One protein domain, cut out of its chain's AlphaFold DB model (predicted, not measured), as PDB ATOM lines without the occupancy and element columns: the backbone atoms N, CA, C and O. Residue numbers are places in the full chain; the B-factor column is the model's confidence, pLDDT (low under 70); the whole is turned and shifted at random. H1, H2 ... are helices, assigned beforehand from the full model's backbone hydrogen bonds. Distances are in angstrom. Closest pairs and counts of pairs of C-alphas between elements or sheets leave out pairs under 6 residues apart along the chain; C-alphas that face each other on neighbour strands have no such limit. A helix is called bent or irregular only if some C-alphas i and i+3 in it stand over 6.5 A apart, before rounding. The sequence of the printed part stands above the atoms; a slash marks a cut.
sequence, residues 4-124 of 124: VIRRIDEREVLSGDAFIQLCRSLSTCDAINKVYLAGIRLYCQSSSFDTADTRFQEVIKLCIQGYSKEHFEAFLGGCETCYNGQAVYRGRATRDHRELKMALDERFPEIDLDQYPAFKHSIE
ATOM      1  N   VAL A   4     -34.177  48.562  30.091       59.28
ATOM      2  CA  VAL A   4     -33.132  48.385  31.099       59.28
ATOM      3  C   VAL A   4     -32.020  47.428  30.655       59.28
ATOM      4  O   VAL A   4     -30.861  47.657  30.984       59.28
ATOM      5  N   ILE A   5     -32.324  46.410  29.840       62.41
ATOM      6  CA  ILE A   5     -31.281  45.579  29.206       62.41
ATOM      7  C   ILE A   5     -30.437  46.459  28.275       62.41
ATOM      8  O   ILE A   5     -29.216  46.368  28.303       62.41
ATOM      9  N   ARG A   6     -31.082  47.389  27.551       70.25
ATOM     10  CA  ARG A   6     -30.395  48.407  26.742       70.25
ATOM     11  C   ARG A   6     -29.459  49.274  27.597       70.25
ATOM     12  O   ARG A   6     -28.311  49.456  27.219       70.25
ATOM     13  N   ARG A   7     -29.903  49.743  28.770       65.50
ATOM     14  CA  ARG A   7     -29.068  50.544  29.694       65.50
ATOM     15  C   ARG A   7     -27.873  49.774  30.268       65.50
ATOM     16  O   ARG A   7     -26.788  50.335  30.398       65.50
ATOM     17  N   ILE A   8     -28.047  48.485  30.573       64.88
ATOM     18  CA  ILE A   8     -26.943  47.610  31.002       64.88
ATOM     19  C   ILE A   8     -25.959  47.371  29.845       64.88
ATOM     20  O   ILE A   8     -24.744  47.411  30.050       64.88
ATOM     21  N   ASP A   9     -26.461  47.157  28.627       65.31
ATOM     22  CA  ASP A   9     -25.634  47.043  27.418       65.31
ATOM     23  C   ASP A   9     -24.863  48.346  27.128       65.31
ATOM     24  O   ASP A   9     -23.711  48.301  26.695       65.31
ATOM     25  N   GLU A  10     -25.441  49.502  27.465       66.75
ATOM     26  CA  GLU A  10     -24.817  50.831  27.374       66.75
ATOM     27  C   GLU A  10     -23.803  51.129  28.493       66.75
ATOM     28  O   GLU A  10     -23.227  52.215  28.530       66.75
ATOM     29  N   ARG A  11     -23.512  50.149  29.363       61.84
ATOM     30  CA  ARG A  11     -22.534  50.235  30.464       61.84
ATOM     31  C   ARG A  11     -22.849  51.292  31.519       61.84
ATOM     32  O   ARG A  11     -21.955  51.681  32.275       61.84
ATOM     33  N   GLU A  12     -24.097  51.741  31.603       65.25
ATOM     34  CA  GLU A  12     -24.509  52.640  32.671       65.25
ATOM     35  C   GLU A  12     -24.370  51.902  34.014       65.25
ATOM     36  O   GLU A  12     -24.817  50.760  34.165       65.25
ATOM     37  N   VAL A  13     -23.682  52.517  34.980       58.12
ATOM     38  CA  VAL A  13     -23.495  51.926  36.310       58.12
ATOM     39  C   VAL A  13     -24.842  51.969  37.022       58.12
ATOM     40  O   VAL A  13     -25.234  52.999  37.566       58.12
ATOM     41  N   LEU A  14     -25.575  50.858  36.989       68.19
ATOM     42  CA  LEU A  14     -26.726  50.676  37.863       68.19
ATOM     43  C   LEU A  14     -26.204  50.460  39.281       68.19
ATOM     44  O   LEU A  14     -25.379  49.572  39.496       68.19
ATOM     45  N   SER A  15     -26.705  51.252  40.228       76.81
ATOM     46  CA  SER A  15     -26.492  50.962  41.642       76.81
ATOM     47  C   SER A  15     -27.077  49.593  41.993       76.81
ATOM     48  O   SER A  15     -28.017  49.125  41.341       76.81
ATOM     49  N   GLY A  16     -26.578  48.965  43.055       74.06
ATOM     50  CA  GLY A  16     -27.085  47.661  43.503       74.06
ATOM     51  C   GLY A  16     -28.595  47.644  43.756       74.06
ATOM     52  O   GLY A  16     -29.288  46.718  43.337       74.06
ATOM     53  N   ASP A  17     -29.136  48.721  44.330       76.19
ATOM     54  CA  ASP A  17     -30.580  48.873  44.531       76.19
ATOM     55  C   ASP A  17     -31.349  48.936  43.206       76.19
ATOM     56  O   ASP A  17     -32.382  48.279  43.060       76.19
ATOM     57  N   ALA A  18     -30.837  49.676  42.216       80.88
ATOM     58  CA  ALA A  18     -31.442  49.737  40.887       80.88
ATOM     59  C   ALA A  18     -31.376  48.373  40.178       80.88
ATOM     60  O   ALA A  18     -32.335  47.970  39.518       80.88
ATOM     61  N   PHE A  19     -30.281  47.630  40.361       83.00
ATOM     62  CA  PHE A  19     -30.114  46.286  39.815       83.00
ATOM     63  C   PHE A  19     -31.085  45.279  40.453       83.00
ATOM     64  O   PHE A  19     -31.724  44.493  39.749       83.00
ATOM     65  N   ILE A  20     -31.271  45.325  41.777       81.31
ATOM     66  CA  ILE A  20     -32.253  44.483  42.479       81.31
ATOM     67  C   ILE A  20     -33.679  44.841  42.064       81.31
ATOM     68  O   ILE A  20     -34.482  43.943  41.802       81.31
ATOM     69  N   GLN A  21     -34.019  46.132  42.013       82.31
ATOM     70  CA  GLN A  21     -35.346  46.578  41.582       82.31
ATOM     71  C   GLN A  21     -35.650  46.103  40.165       82.31
ATOM     72  O   GLN A  21     -36.745  45.596  39.917       82.31
ATOM     73  N   LEU A  22     -34.664  46.176  39.268       82.44
ATOM     74  CA  LEU A  22     -34.766  45.588  37.943       82.44
ATOM     75  C   LEU A  22     -35.073  44.094  38.032       82.44
ATOM     76  O   LEU A  22     -36.099  43.678  37.502       82.44
ATOM     77  N   CYS A  23     -34.253  43.304  38.728       82.44
ATOM     78  CA  CYS A  23     -34.469  41.859  38.852       82.44
ATOM     79  C   CYS A  23     -35.877  41.523  39.373       82.44
ATOM     80  O   CYS A  23     -36.512  40.606  38.866       82.44
ATOM     81  N   ARG A  24     -36.393  42.299  40.336       84.25
ATOM     82  CA  ARG A  24     -37.744  42.130  40.903       84.25
ATOM     83  C   ARG A  24     -38.867  42.548  39.956       84.25
ATOM     84  O   ARG A  24     -39.964  42.011  40.050       84.25
ATOM     85  N   SER A  25     -38.619  43.519  39.079       83.38
ATOM     86  CA  SER A  25     -39.600  43.983  38.089       83.38
ATOM     87  C   SER A  25     -39.792  43.007  36.924       83.38
ATOM     88  O   SER A  25     -40.751  43.131  36.162       83.38
ATOM     89  N   LEU A  26     -38.882  42.044  36.767       84.31
ATOM     90  CA  LEU A  26     -38.940  41.050  35.707       84.31
ATOM     91  C   LEU A  26     -39.834  39.886  36.129       84.31
ATOM     92  O   LEU A  26     -39.711  39.346  37.223       84.31
ATOM     93  N   SER A  27     -40.729  39.483  35.232       78.94
ATOM     94  CA  SER A  27     -41.715  38.428  35.488       78.94
ATOM     95  C   SER A  27     -41.319  37.060  34.929       78.94
ATOM     96  O   SER A  27     -42.024  36.081  35.166       78.94
ATOM     97  N   THR A  28     -40.217  36.973  34.177       84.38
ATOM     98  CA  THR A  28     -39.790  35.738  33.509       84.38
ATOM     99  C   THR A  28     -38.359  35.360  33.870       84.38
ATOM    100  O   THR A  28     -37.478  36.219  33.958       84.38
ATOM    101  N   CYS A  29     -38.118  34.054  34.016       84.81
ATOM    102  CA  CYS A  29     -36.787  33.506  34.283       84.81
ATOM    103  C   CYS A  29     -35.773  33.932  33.210       84.81
ATOM    104  O   CYS A  29     -34.675  34.362  33.540       84.81
ATOM    105  N   ASP A  30     -36.170  33.918  31.933       88.12
ATOM    106  CA  ASP A  30     -35.302  34.315  30.817       88.12
ATOM    107  C   ASP A  30     -34.814  35.762  30.918       88.12
ATOM    108  O   ASP A  30     -33.674  36.070  30.567       88.12
ATOM    109  N   ALA A  31     -35.675  36.679  31.367       83.31
ATOM    110  CA  ALA A  31     -35.285  38.072  31.516       83.31
ATOM    111  C   ALA A  31     -34.316  38.248  32.693       83.31
ATOM    112  O   ALA A  31     -33.343  38.992  32.568       83.31
ATOM    113  N   ILE A  32     -34.558  37.547  33.803       88.38
ATOM    114  CA  ILE A  32     -33.682  37.567  34.982       88.38
ATOM    115  C   ILE A  32     -32.300  37.008  34.627       88.38
ATOM    116  O   ILE A  32     -31.295  37.657  34.914       88.38
ATOM    117  N   ASN A  33     -32.242  35.877  33.916       90.44
ATOM    118  CA  ASN A  33     -30.984  35.271  33.467       90.44
ATOM    119  C   ASN A  33     -30.158  36.248  32.618       90.44
ATOM    120  O   ASN A  33     -28.969  36.446  32.860       90.44
ATOM    121  N   LYS A  34     -30.798  36.947  31.670       88.44
ATOM    122  CA  LYS A  34     -30.122  37.970  30.854       88.44
ATOM    123  C   LYS A  34     -29.535  39.095  31.699       88.44
ATOM    124  O   LYS A  34     -28.432  39.552  31.413       88.44
ATOM    125  N   VAL A  35     -30.248  39.535  32.733       89.38
ATOM    126  CA  VAL A  35     -29.756  40.575  33.645       89.38
ATOM    127  C   VAL A  35     -28.570  40.076  34.467       89.38
ATOM    128  O   VAL A  35     -27.572  40.790  34.560       89.38
ATOM    129  N   TYR A  36     -28.618  38.852  34.996       92.88
ATOM    130  CA  TYR A  36     -27.490  38.258  35.721       92.88
ATOM    131  C   TYR A  36     -26.242  38.138  34.847       92.88
ATOM    132  O   TYR A  36     -25.182  38.629  35.239       92.88
ATOM    133  N   LEU A  37     -26.372  37.586  33.637       92.94
ATOM    134  CA  LEU A  37     -25.272  37.493  32.672       92.94
ATOM    135  C   LEU A  37     -24.687  38.867  32.331       92.94
ATOM    136  O   LEU A  37     -23.469  39.037  32.260       92.94
ATOM    137  N   ALA A  38     -25.543  39.870  32.147       89.06
ATOM    138  CA  ALA A  38     -25.092  41.213  31.831       89.06
ATOM    139  C   ALA A  38     -24.374  41.880  33.022       89.06
ATOM    140  O   ALA A  38     -23.356  42.547  32.826       89.06
ATOM    141  N   GLY A  39     -24.831  41.635  34.253       90.56
ATOM    142  CA  GLY A  39     -24.157  42.056  35.483       90.56
ATOM    143  C   GLY A  39     -22.767  41.432  35.649       90.56
ATOM    144  O   GLY A  39     -21.797  42.146  35.909       90.56
ATOM    145  N   ILE A  40     -22.651  40.123  35.405       94.06
ATOM    146  CA  ILE A  40     -21.372  39.399  35.374       94.06
ATOM    147  C   ILE A  40     -20.432  40.023  34.343       94.06
ATOM    148  O   ILE A  40     -19.300  40.385  34.663       94.06
ATOM    149  N   ARG A  41     -20.917  40.234  33.115       91.00
ATOM    150  CA  ARG A  41     -20.127  40.850  32.045       91.00
ATOM    151  C   ARG A  41     -19.636  42.247  32.428       91.00
ATOM    152  O   ARG A  41     -18.472  42.554  32.193       91.00
ATOM    153  N   LEU A  42     -20.486  43.085  33.028       89.06
ATOM    154  CA  LEU A  42     -20.075  44.409  33.505       89.06
ATOM    155  C   LEU A  42     -18.986  44.306  34.570       89.06
ATOM    156  O   LEU A  42     -18.007  45.045  34.509       89.06
ATOM    157  N   TYR A  43     -19.123  43.398  35.532       91.81
ATOM    158  CA  TYR A  43     -18.091  43.177  36.537       91.81
ATOM    159  C   TYR A  43     -16.747  42.777  35.899       91.81
ATOM    160  O   TYR A  43     -15.735  43.436  36.148       91.81
ATOM    161  N   CYS A  44     -16.738  41.789  35.000       91.69
ATOM    162  CA  CYS A  44     -15.523  41.331  34.317       91.69
ATOM    163  C   CYS A  44     -14.911  42.398  33.386       91.69
ATOM    164  O   CYS A  44     -13.702  42.403  33.165       91.69
ATOM    165  N   GLN A  45     -15.726  43.331  32.881       90.06
ATOM    166  CA  GLN A  45     -15.319  44.480  32.058       90.06
ATOM    167  C   GLN A  45     -15.128  45.771  32.871       90.06
ATOM    168  O   GLN A  45     -15.298  46.880  32.352       90.06
ATOM    169  N   SER A  46     -14.828  45.661  34.163       89.94
ATOM    170  CA  SER A  46     -14.464  46.828  34.966       89.94
ATOM    171  C   SER A  46     -13.246  47.546  34.381       89.94
ATOM    172  O   SER A  46     -12.398  46.937  33.725       89.94
ATOM    173  N   SER A  47     -13.215  48.869  34.558       88.81
ATOM    174  CA  SER A  47     -12.125  49.738  34.095       88.81
ATOM    175  C   SER A  47     -11.170  50.157  35.214       88.81
ATOM    176  O   SER A  47     -10.058  50.590  34.919       88.81
ATOM    177  N   SER A  48     -11.561  50.001  36.482       90.81
ATOM    178  CA  SER A  48     -10.694  50.163  37.656       90.81
ATOM    179  C   SER A  48     -10.996  49.106  38.726       90.81
ATOM    180  O   SER A  48     -12.086  48.526  38.736       90.81
ATOM    181  N   PHE A  49     -10.060  48.892  39.661       91.88
ATOM    182  CA  PHE A  49     -10.293  48.031  40.828       91.88
ATOM    183  C   PHE A  49     -11.469  48.524  41.683       91.88
ATOM    184  O   PHE A  49     -12.300  47.708  42.065       91.88
ATOM    185  N   ASP A  50     -11.601  49.838  41.893       90.50
ATOM    186  CA  ASP A  50     -12.735  50.415  42.631       90.50
ATOM    187  C   ASP A  50     -14.071  50.104  41.946       90.50
ATOM    188  O   ASP A  50     -15.039  49.719  42.595       90.50
ATOM    189  N   THR A  51     -14.116  50.201  40.612       89.31
ATOM    190  CA  THR A  51     -15.317  49.852  39.837       89.31
ATOM    191  C   THR A  51     -15.638  48.365  39.965       89.31
ATOM    192  O   THR A  51     -16.807  48.004  40.103       89.31
ATOM    193  N   ALA A  52     -14.617  47.504  39.932       91.81
ATOM    194  CA  ALA A  52     -14.786  46.067  40.118       91.81
ATOM    195  C   ALA A  52     -15.319  45.747  41.519       91.81
ATOM    196  O   ALA A  52     -16.247  44.952  41.641       91.81
ATOM    197  N   ASP A  53     -14.795  46.398  42.559       91.88
ATOM    198  CA  ASP A  53     -15.272  46.244  43.934       91.88
ATOM    199  C   ASP A  53     -16.732  46.684  44.074       91.88
ATOM    200  O   ASP A  53     -17.548  45.916  44.587       91.88
ATOM    201  N   THR A  54     -17.092  47.865  43.561       90.56
ATOM    202  CA  THR A  54     -18.483  48.338  43.571       90.56
ATOM    203  C   THR A  54     -19.396  47.352  42.854       90.56
ATOM    204  O   THR A  54     -20.366  46.879  43.438       90.56
ATOM    205  N   ARG A  55     -19.060  46.953  41.620       90.69
ATOM    206  CA  ARG A  55     -19.872  46.003  40.840       90.69
ATOM    207  C   ARG A  55     -19.980  44.642  41.523       90.69
ATOM    208  O   ARG A  55     -21.042  44.028  41.478       90.69
ATOM    209  N   PHE A  56     -18.927  44.169  42.185       93.81
ATOM    210  CA  PHE A  56     -19.001  42.920  42.932       93.81
ATOM    211  C   PHE A  56     -20.024  43.011  44.066       93.81
ATOM    212  O   PHE A  56     -20.906  42.160  44.170       93.81
ATOM    213  N   GLN A  57     -19.918  44.044  44.906       92.19
ATOM    214  CA  GLN A  57     -20.777  44.203  46.081       92.19
ATOM    215  C   GLN A  57     -22.228  44.494  45.697       92.19
ATOM    216  O   GLN A  57     -23.145  43.979  46.331       92.19
ATOM    217  N   GLU A  58     -22.432  45.290  44.654       89.56
ATOM    218  CA  GLU A  58     -23.750  45.764  44.250       89.56
ATOM    219  C   GLU A  58     -24.490  44.808  43.313       89.56
ATOM    220  O   GLU A  58     -25.717  44.822  43.270       89.56
ATOM    221  N   VAL A  59     -23.777  43.966  42.564       91.19
ATOM    222  CA  VAL A  59     -24.389  43.106  41.543       91.19
ATOM    223  C   VAL A  59     -24.155  41.636  41.855       91.19
ATOM    224  O   VAL A  59     -25.107  40.887  42.078       91.19
ATOM    225  N   ILE A  60     -22.889  41.219  41.898       94.25
ATOM    226  CA  ILE A  60     -22.529  39.798  41.986       94.25
ATOM    227  C   ILE A  60     -22.974  39.209  43.322       94.25
ATOM    228  O   ILE A  60     -23.739  38.245  43.360       94.25
ATOM    229  N   LYS A  61     -22.556  39.831  44.428       93.25
ATOM    230  CA  LYS A  61     -22.831  39.348  45.783       93.25
ATOM    231  C   LYS A  61     -24.326  39.275  46.088       93.25
ATOM    232  O   LYS A  61     -24.773  38.326  46.723       93.25
ATOM    233  N   LEU A  62     -25.107  40.247  45.617       90.75
ATOM    234  CA  LEU A  62     -26.548  40.300  45.876       90.75
ATOM    235  C   LEU A  62     -27.331  39.235  45.100       90.75
ATOM    236  O   LEU A  62     -28.386  38.799  45.556       90.75
ATOM    237  N   CYS A  63     -26.824  38.810  43.941       91.19
ATOM    238  CA  CYS A  63     -27.544  37.914  43.035       91.19
ATOM    239  C   CYS A  63     -27.007  36.480  43.019       91.19
ATOM    240  O   CYS A  63     -27.661  35.604  42.456       91.19
ATOM    241  N   ILE A  64     -25.871  36.214  43.668       93.88
ATOM    242  CA  ILE A  64     -25.205  34.907  43.655       93.88
ATOM    243  C   ILE A  64     -26.134  33.740  44.028       93.88
ATOM    244  O   ILE A  64     -26.051  32.659  43.444       93.88
ATOM    245  N   GLN A  65     -27.061  33.943  44.966       92.19
ATOM    246  CA  GLN A  65     -28.003  32.904  45.399       92.19
ATOM    247  C   GLN A  65     -28.984  32.496  44.286       92.19
ATOM    248  O   GLN A  65     -29.444  31.361  44.261       92.19
ATOM    249  N   GLY A  66     -29.242  33.379  43.318       91.88
ATOM    250  CA  GLY A  66     -30.061  33.097  42.136       91.88
ATOM    251  C   GLY A  66     -29.281  32.552  40.937       91.88
ATOM    252  O   GLY A  66     -29.875  32.307  39.890       91.88
ATOM    253  N   TYR A  67     -27.957  32.392  41.036       95.69
ATOM    254  CA  TYR A  67     -27.147  31.941  39.905       95.69
ATOM    255  C   TYR A  67     -27.391  30.469  39.563       95.69
ATOM    256  O   TYR A  67     -27.401  29.600  40.436       95.69
ATOM    257  N   SER A  68     -27.571  30.208  38.267       96.62
ATOM    258  CA  SER A  68     -27.547  28.879  37.674       96.62
ATOM    259  C   SER A  68     -26.101  28.479  37.381       96.62
ATOM    260  O   SER A  68     -25.182  29.298  37.484       96.62
ATOM    261  N   LYS A  69     -25.909  27.234  36.945       97.12
ATOM    262  CA  LYS A  69     -24.615  26.743  36.466       97.12
ATOM    263  C   LYS A  69     -24.019  27.643  35.376       97.12
ATOM    264  O   LYS A  69     -22.872  28.055  35.486       97.12
ATOM    265  N   GLU A  70     -24.834  28.030  34.396       97.25
ATOM    266  CA  GLU A  70     -24.435  28.915  33.292       97.25
ATOM    267  C   GLU A  70     -23.909  30.269  33.797       97.25
ATOM    268  O   GLU A  70     -22.910  30.779  33.296       97.25
ATOM    269  N   HIS A  71     -24.540  30.851  34.821       97.44
ATOM    270  CA  HIS A  71     -24.075  32.112  35.404       97.44
ATOM    271  C   HIS A  71     -22.710  31.957  36.085       97.44
ATOM    272  O   HIS A  71     -21.857  32.834  35.962       97.44
ATOM    273  N   PHE A  72     -22.483  30.840  36.776       97.88
ATOM    274  CA  PHE A  72     -21.178  30.542  37.356       97.88
ATOM    275  C   PHE A  72     -20.107  30.345  36.288       97.88
ATOM    276  O   PHE A  72     -19.058  30.975  36.368       97.88
ATOM    277  N   GLU A  73     -20.378  29.548  35.258       97.62
ATOM    278  CA  GLU A  73     -19.448  29.333  34.145       97.62
ATOM    279  C   GLU A  73     -19.128  30.647  33.414       97.62
ATOM    280  O   GLU A  73     -17.968  30.912  33.092       97.62
ATOM    281  N   ALA A  74     -20.124  31.518  33.225       96.88
ATOM    282  CA  ALA A  74     -19.926  32.850  32.659       96.88
ATOM    283  C   ALA A  74     -19.051  33.742  33.554       96.88
ATOM    284  O   ALA A  74     -18.200  34.472  33.044       96.88
ATOM    285  N   PHE A  75     -19.233  33.686  34.877       97.12
ATOM    286  CA  PHE A  75     -18.391  34.417  35.826       97.12
ATOM    287  C   PHE A  75     -16.944  33.925  35.769       97.12
ATOM    288  O   PHE A  75     -16.027  34.729  35.610       97.12
ATOM    289  N   LEU A  76     -16.749  32.608  35.842       97.12
ATOM    290  CA  LEU A  76     -15.434  31.978  35.811       97.12
ATOM    291  C   LEU A  76     -14.707  32.290  34.493       97.12
ATOM    292  O   LEU A  76     -13.602  32.826  34.516       97.12
ATOM    293  N   GLY A  77     -15.356  32.088  33.341       96.50
ATOM    294  CA  GLY A  77     -14.786  32.452  32.038       96.50
ATOM    295  C   GLY A  77     -14.534  33.960  31.879       96.50
ATOM    296  O   GLY A  77     -13.572  34.382  31.231       96.50
ATOM    297  N   GLY A  78     -15.358  34.795  32.511       94.94
ATOM    298  CA  GLY A  78     -15.152  36.238  32.576       94.94
ATOM    299  C   GLY A  78     -13.922  36.640  33.397       94.94
ATOM    300  O   GLY A  78     -13.229  37.586  33.027       94.94
ATOM    301  N   CYS A  79     -13.609  35.920  34.480       94.12
ATOM    302  CA  CYS A  79     -12.364  36.101  35.231       94.12
ATOM    303  C   CYS A  79     -11.134  35.766  34.379       94.12
ATOM    304  O   CYS A  79     -10.195  36.561  34.357       94.12
ATOM    305  N   GLU A  80     -11.170  34.659  33.632       94.62
ATOM    306  CA  GLU A  80     -10.053  34.232  32.770       94.62
ATOM    307  C   GLU A  80      -9.772  35.211  31.623       94.62
ATOM    308  O   GLU A  80      -8.635  35.378  31.187       94.62
ATOM    309  N   THR A  81     -10.808  35.892  31.131       91.88
ATOM    310  CA  THR A  81     -10.705  36.836  30.006       91.88
ATOM    311  C   THR A  81     -10.607  38.298  30.444       91.88
ATOM    312  O   THR A  81     -10.548  39.199  29.601       91.88
ATOM    313  N   CYS A  82     -10.564  38.569  31.754       87.69
ATOM    314  CA  CYS A  82     -10.445  39.917  32.298       87.69
ATOM    315  C   CYS A  82      -9.053  40.491  31.980       87.69
ATOM    316  O   CYS A  82      -8.108  40.332  32.747       87.69
ATOM    317  N   TYR A  83      -8.937  41.187  30.846       71.75
ATOM    318  CA  TYR A  83      -7.670  41.645  30.255       71.75
ATOM    319  C   TYR A  83      -6.763  42.448  31.207       71.75
ATOM    320  O   TYR A  83      -5.543  42.346  31.138       71.75
ATOM    321  N   ASN A  84      -7.350  43.212  32.132       78.38
ATOM    322  CA  ASN A  84      -6.608  44.021  33.110       78.38
ATOM    323  C   ASN A  84      -6.503  43.352  34.493       78.38
ATOM    324  O   ASN A  84      -6.037  43.976  35.445       78.38
ATOM    325  N   GLY A  85      -7.023  42.129  34.634       83.88
ATOM    326  CA  GLY A  85      -7.038  41.361  35.875       83.88
ATOM    327  C   GLY A  85      -7.795  42.027  37.027       83.88
ATOM    328  O   GLY A  85      -7.590  41.685  38.184       83.88
ATOM    329  N   GLN A  86      -8.681  42.982  36.743       88.38
ATOM    330  CA  GLN A  86      -9.360  43.774  37.775       88.38
ATOM    331  C   GLN A  86     -10.368  42.977  38.587       88.38
ATOM    332  O   GLN A  86     -10.545  43.235  39.775       88.38
ATOM    333  N   ALA A  87     -10.979  41.969  37.971       86.75
ATOM    334  CA  ALA A  87     -11.786  41.003  38.693       86.75
ATOM    335  C   ALA A  87     -10.922  40.130  39.623       86.75
ATOM    336  O   ALA A  87     -11.352  39.779  40.711       86.75
ATOM    337  N   VAL A  88      -9.685  39.818  39.240       90.00
ATOM    338  CA  VAL A  88      -8.874  38.757  39.861       90.00
ATOM    339  C   VAL A  88      -7.902  39.293  40.915       90.00
ATOM    340  O   VAL A  88      -7.807  38.727  41.996       90.00
ATOM    341  N   TYR A  89      -7.212  40.398  40.635       87.81
ATOM    342  CA  TYR A  89      -6.100  40.913  41.446       87.81
ATOM    343  C   TYR A  89      -6.464  42.127  42.310       87.81
ATOM    344  O   TYR A  89      -5.593  42.752  42.913       87.81
ATOM    345  N   ARG A  90      -7.746  42.504  42.369       89.44
ATOM    346  CA  ARG A  90      -8.203  43.558  43.288       89.44
ATOM    347  C   ARG A  90      -8.020  43.106  44.741       89.44
ATOM    348  O   ARG A  90      -8.185  41.930  45.058       89.44
ATOM    349  N   GLY A  91      -7.759  44.044  45.651       81.69
ATOM    350  CA  GLY A  91      -7.378  43.725  47.036       81.69
ATOM    351  C   GLY A  91      -8.402  42.907  47.839       81.69
ATOM    352  O   GLY A  91      -8.038  42.275  48.826       81.69
ATOM    353  N   ARG A  92      -9.680  42.893  47.432       89.75
ATOM    354  CA  ARG A  92     -10.752  42.120  48.086       89.75
ATOM    355  C   ARG A  92     -11.096  40.808  47.383       89.75
ATOM    356  O   ARG A  92     -11.969  40.090  47.871       89.75
ATOM    357  N   ALA A  93     -10.418  40.482  46.280       90.31
ATOM    358  CA  ALA A  93     -10.762  39.342  45.438       90.31
ATOM    359  C   ALA A  93     -10.824  38.030  46.196       90.31
ATOM    360  O   ALA A  93     -11.836  37.348  46.111       90.31
ATOM    361  N   THR A  94      -9.823  37.740  47.020       93.75
ATOM    362  CA  THR A  94      -9.752  36.482  47.764       93.75
ATOM    363  C   THR A  94     -10.948  36.239  48.660       93.75
ATOM    364  O   THR A  94     -11.557  35.174  48.604       93.75
ATOM    365  N   ARG A  95     -11.344  37.226  49.466       94.25
ATOM    366  CA  ARG A  95     -12.503  37.073  50.352       94.25
ATOM    367  C   ARG A  95     -13.788  36.897  49.546       94.25
ATOM    368  O   ARG A  95     -14.562  35.981  49.797       94.25
ATOM    369  N   ASP A  96     -13.993  37.782  48.586       94.19
ATOM    370  CA  ASP A  96     -15.215  37.862  47.800       94.19
ATOM    371  C   ASP A  96     -15.389  36.626  46.887       94.19
ATOM    372  O   ASP A  96     -16.478  36.068  46.772       94.19
ATOM    373  N   HIS A  97     -14.310  36.138  46.271       95.56
ATOM    374  CA  HIS A  97     -14.339  34.951  45.416       95.56
ATOM    375  C   HIS A  97     -14.422  33.655  46.219       95.56
ATOM    376  O   HIS A  97     -14.974  32.679  45.721       95.56
ATOM    377  N   ARG A  98     -13.966  33.635  47.478       95.56
ATOM    378  CA  ARG A  98     -14.241  32.510  48.386       95.56
ATOM    379  C   ARG A  98     -15.731  32.382  48.696       95.56
ATOM    380  O   ARG A  98     -16.225  31.262  48.704       95.56
ATOM    381  N   GLU A  99     -16.460  33.488  48.870       94.00
ATOM    382  CA  GLU A  99     -17.931  33.439  48.996       94.00
ATOM    383  C   GLU A  99     -18.575  32.837  47.734       94.00
ATOM    384  O   GLU A  99     -19.469  31.993  47.832       94.00
ATOM    385  N   LEU A 100     -18.072  33.205  46.546       94.50
ATOM    386  CA  LEU A 100     -18.495  32.590  45.284       94.50
ATOM    387  C   LEU A 100     -18.203  31.099  45.222       94.50
ATOM    388  O   LEU A 100     -19.082  30.320  44.864       94.50
ATOM    389  N   LYS A 101     -16.985  30.716  45.601       96.25
ATOM    390  CA  LYS A 101     -16.542  29.329  45.617       96.25
ATOM    391  C   LYS A 101     -17.410  28.481  46.544       96.25
ATOM    392  O   LYS A 101     -17.821  27.406  46.146       96.25
ATOM    393  N   MET A 102     -17.749  28.975  47.735       95.94
ATOM    394  CA  MET A 102     -18.638  28.257  48.654       95.94
ATOM    395  C   MET A 102     -19.995  27.967  48.007       95.94
ATOM    396  O   MET A 102     -20.469  26.837  48.044       95.94
ATOM    397  N   ALA A 103     -20.595  28.972  47.367       95.38
ATOM    398  CA  ALA A 103     -21.899  28.810  46.735       95.38
ATOM    399  C   ALA A 103     -21.844  27.970  45.442       95.38
ATOM    400  O   ALA A 103     -22.870  27.415  45.043       95.38
ATOM    401  N   LEU A 104     -20.686  27.921  44.776       96.06
ATOM    402  CA  LEU A 104     -20.396  27.049  43.639       96.06
ATOM    403  C   LEU A 104     -20.249  25.594  44.098       96.06
ATOM    404  O   LEU A 104     -20.974  24.742  43.604       96.06
ATOM    405  N   ASP A 105     -19.372  25.331  45.070       96.69
ATOM    406  CA  ASP A 105     -19.101  23.993  45.610       96.69
ATOM    407  C   ASP A 105     -20.378  23.341  46.168       96.69
ATOM    408  O   ASP A 105     -20.579  22.138  46.023       96.69
ATOM    409  N   GLU A 106     -21.253  24.131  46.800       96.62
ATOM    410  CA  GLU A 106     -22.517  23.648  47.363       96.62
ATOM    411  C   GLU A 106     -23.520  23.208  46.285       96.62
ATOM    412  O   GLU A 106     -24.246  22.232  46.475       96.62
ATOM    413  N   ARG A 107     -23.593  23.931  45.161       96.88
ATOM    414  CA  ARG A 107     -24.673  23.771  44.169       96.88
ATOM    415  C   ARG A 107     -24.252  23.047  42.899       96.88
ATOM    416  O   ARG A 107     -25.086  22.386  42.287       96.88
ATOM    417  N   PHE A 108     -22.993  23.193  42.507       97.25
ATOM    418  CA  PHE A 108     -22.428  22.684  41.259       97.25
ATOM    419  C   PHE A 108     -21.024  22.093  41.499       97.25
ATOM    420  O   PHE A 108     -20.050  22.558  40.897       97.25
ATOM    421  N   PRO A 109     -20.890  21.083  42.382       96.62
ATOM    422  CA  PRO A 109     -19.599  20.478  42.725       96.62
ATOM    423  C   PRO A 109     -18.902  19.803  41.534       96.62
ATOM    424  O   PRO A 109     -17.729  19.455  41.626       96.62
ATOM    425  N   GLU A 110     -19.609  19.585  40.424       96.69
ATOM    426  CA  GLU A 110     -19.052  19.022  39.199       96.69
ATOM    427  C   GLU A 110     -18.280  20.032  38.332       96.69
ATOM    428  O   GLU A 110     -17.683  19.627  37.334       96.69
ATOM    429  N   ILE A 111     -18.311  21.332  38.658       96.69
ATOM    430  CA  ILE A 111     -17.498  22.335  37.958       96.69
ATOM    431  C   ILE A 111     -16.031  22.165  38.357       96.69
ATOM    432  O   ILE A 111     -15.647  22.322  39.515       96.69
ATOM    433  N   ASP A 112     -15.200  21.888  37.359       96.12
ATOM    434  CA  ASP A 112     -13.764  21.708  37.515       96.12
ATOM    435  C   ASP A 112     -13.031  23.060  37.506       96.12
ATOM    436  O   ASP A 112     -12.883  23.710  36.467       96.12
ATOM    437  N   LEU A 113     -12.560  23.487  38.682       95.94
ATOM    438  CA  LEU A 113     -11.832  24.746  38.851       95.94
ATOM    439  C   LEU A 113     -10.425  24.739  38.240       95.94
ATOM    440  O   LEU A 113      -9.850  25.816  38.074       95.94
ATOM    441  N   ASP A 114      -9.871  23.582  37.864       96.38
ATOM    442  CA  ASP A 114      -8.575  23.532  37.174       96.38
ATOM    443  C   ASP A 114      -8.654  24.125  35.757       96.38
ATOM    444  O   ASP A 114      -7.638  24.542  35.200       96.38
ATOM    445  N   GLN A 115      -9.865  24.256  35.204       96.69
ATOM    446  CA  GLN A 115     -10.125  24.937  33.931       96.69
ATOM    447  C   GLN A 115     -10.144  26.469  34.053       96.69
ATOM    448  O   GLN A 115     -10.152  27.159  33.033       96.69
ATOM    449  N   TYR A 116     -10.124  27.006  35.278       96.50
ATOM    450  CA  TYR A 116     -10.235  28.440  35.565       96.50
ATOM    451  C   TYR A 116      -9.078  28.919  36.461       96.50
ATOM    452  O   TYR A 116      -9.285  29.246  37.637       96.50
ATOM    453  N   PRO A 117      -7.832  28.919  35.950       95.62
ATOM    454  CA  PRO A 117      -6.640  29.186  36.749       95.62
ATOM    455  C   PRO A 117      -6.586  30.601  37.337       95.62
ATOM    456  O   PRO A 117      -6.082  30.758  38.450       95.62
ATOM    457  N   ALA A 118      -7.105  31.630  36.658       94.69
ATOM    458  CA  ALA A 118      -7.138  32.979  37.216       94.69
ATOM    459  C   ALA A 118      -8.119  33.067  38.394       94.69
ATOM    460  O   ALA A 118      -7.780  33.618  39.445       94.69
ATOM    461  N   PHE A 119      -9.313  32.478  38.269       95.56
ATOM    462  CA  PHE A 119     -10.234  32.390  39.403       95.56
ATOM    463  C   PHE A 119      -9.645  31.553  40.543       95.56
ATOM    464  O   PHE A 119      -9.678  31.988  41.694       95.56
ATOM    465  N   LYS A 120      -9.053  30.394  40.240       95.19
ATOM    466  CA  LYS A 120      -8.402  29.538  41.238       95.19
ATOM    467  C   LYS A 120      -7.299  30.287  41.990       95.19
ATOM    468  O   LYS A 120      -7.290  30.272  43.213       95.19
ATOM    469  N   HIS A 121      -6.455  31.033  41.284       93.62
ATOM    470  CA  HIS A 121      -5.443  31.879  41.910       93.62
ATOM    471  C   HIS A 121      -6.059  32.951  42.818       93.62
ATOM    472  O   HIS A 121      -5.549  33.220  43.899       93.62
ATOM    473  N   SER A 122      -7.183  33.553  42.417       94.00
ATOM    474  CA  SER A 122      -7.803  34.613  43.216       94.00
ATOM    475  C   SER A 122      -8.317  34.154  44.580       94.00
ATOM    476  O   SER A 122      -8.481  35.004  45.445       94.00
ATOM    477  N   ILE A 123      -8.588  32.859  44.785       94.19
ATOM    478  CA  ILE A 123      -9.122  32.306  46.044       94.19
ATOM    479  C   ILE A 123      -8.051  31.688  46.955       94.19
ATOM    480  O   ILE A 123      -8.378  31.315  48.090       94.19
ATOM    481  N   GLU A 124      -6.808  31.591  46.488       89.50
ATOM    482  CA  GLU A 124      -5.637  31.140  47.257       89.50
ATOM    483  C   GLU A 124      -5.150  32.249  48.204       89.50
ATOM    484  O   GLU A 124      -5.028  31.952  49.419       89.50
TER     485      GLU A 124
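Overview. This is residues 4 to 124 of the 124 residues of an uncharacterized protein of Thiobacillus sp. 65-1402 (UniProt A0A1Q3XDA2). Two rows of helices pack face to face as two layers, with H2, H4 and H6 in one layer and H1, H3 and H5 in the other, the two layers running roughly opposite ways. The short last helix, H7, crosses the end of this slab at H5 and H6, while H1 and H2 make the far end. The printed part has 121 residues with seven named helices, H1 to H7 in order along the chain, and no named strand; the class is all helix. The whole is compact, with a radius of gyration of the C-alphas of 13.5 A and spans of 37 by 31 by 20 A.

Along the chain. H1 is residues 4 to 9, beginning with C-alpha 4 at (-33.132, 48.385, 31.099). H2 is residues 16 to 25. H3, residues 29 to 44, measures 22.7 A from first to last C-alpha. H4, residues 49 to 66, is the longest helix at 24.8 A and begins with C-alpha 49 at (-10.293, 48.031, 40.828). It has a kink of 37 degrees near residue 60 and is irregular, with C-alphas 62 and 65 lying 7.6 A apart. H5 is residues 69 to 80, 16.8 A long, and H6 is residues 93 to 107, 20.9 A long. H7, residues 117 to 123, ends with C-alpha 123 at (-9.122, 32.306, 46.044).

Arrangement. H1 touches H3 and runs the same way, at a shallow tilt of 33 degrees, only just short of steep; their closest C-alphas, of Ile 8 and Ala 38, are 6.7 A apart. H2, H3 and H4 form an up-and-down bundle, each helix running against the one before it. H2 touches residues 55 to 62 of H4, the closest C-alphas being those of Gly 16 and Glu 58 at 3.9 A. H3 and H4 are a helical hairpin at a shallow tilt of 25 degrees; the C-alphas of Tyr 43 and Arg 55 come closest, at 5.4 A. H3 touches H5, the same way at 15 degrees, a shallow tilt, with the C-alphas of Cys 44 and Gly 78 closest at 5.4 A. H4 touches H6, the same way at a shallow tilt of 16 degrees, with the C-alphas of Ile 64 and Leu 100 closest at 7.3 A. H4 and H5 are apart. H7 touches residues 76 to 80 of H5 and is about perpendicular to it, at 82 degrees, with the C-alphas of Glu 80 and Ala 118 closest at 5.5 A. H7 also touches residues 93 to 98 of H6, about perpendicular at 76 degrees, with the C-alphas of Thr 94 and Ile 123 closest at 4.6 A. Every O i to N i+4 pair is within hydrogen-bond range in H1, H2, H3, H5 and H7; in H4 it is 10 of 14 and in H6 10 of 11.

Size, cuts and confidence. The two C-alphas farthest apart, of Ser 27 and Glu 124, are 38.6 A apart. The printed part has no cut, and residue 124 is the chain's last. The link from H5 to H6, residues 81 to 92, is long. The mean pLDDT of the printed part is 88.5; residues 4 to 5 and 7 to 14 are under 70.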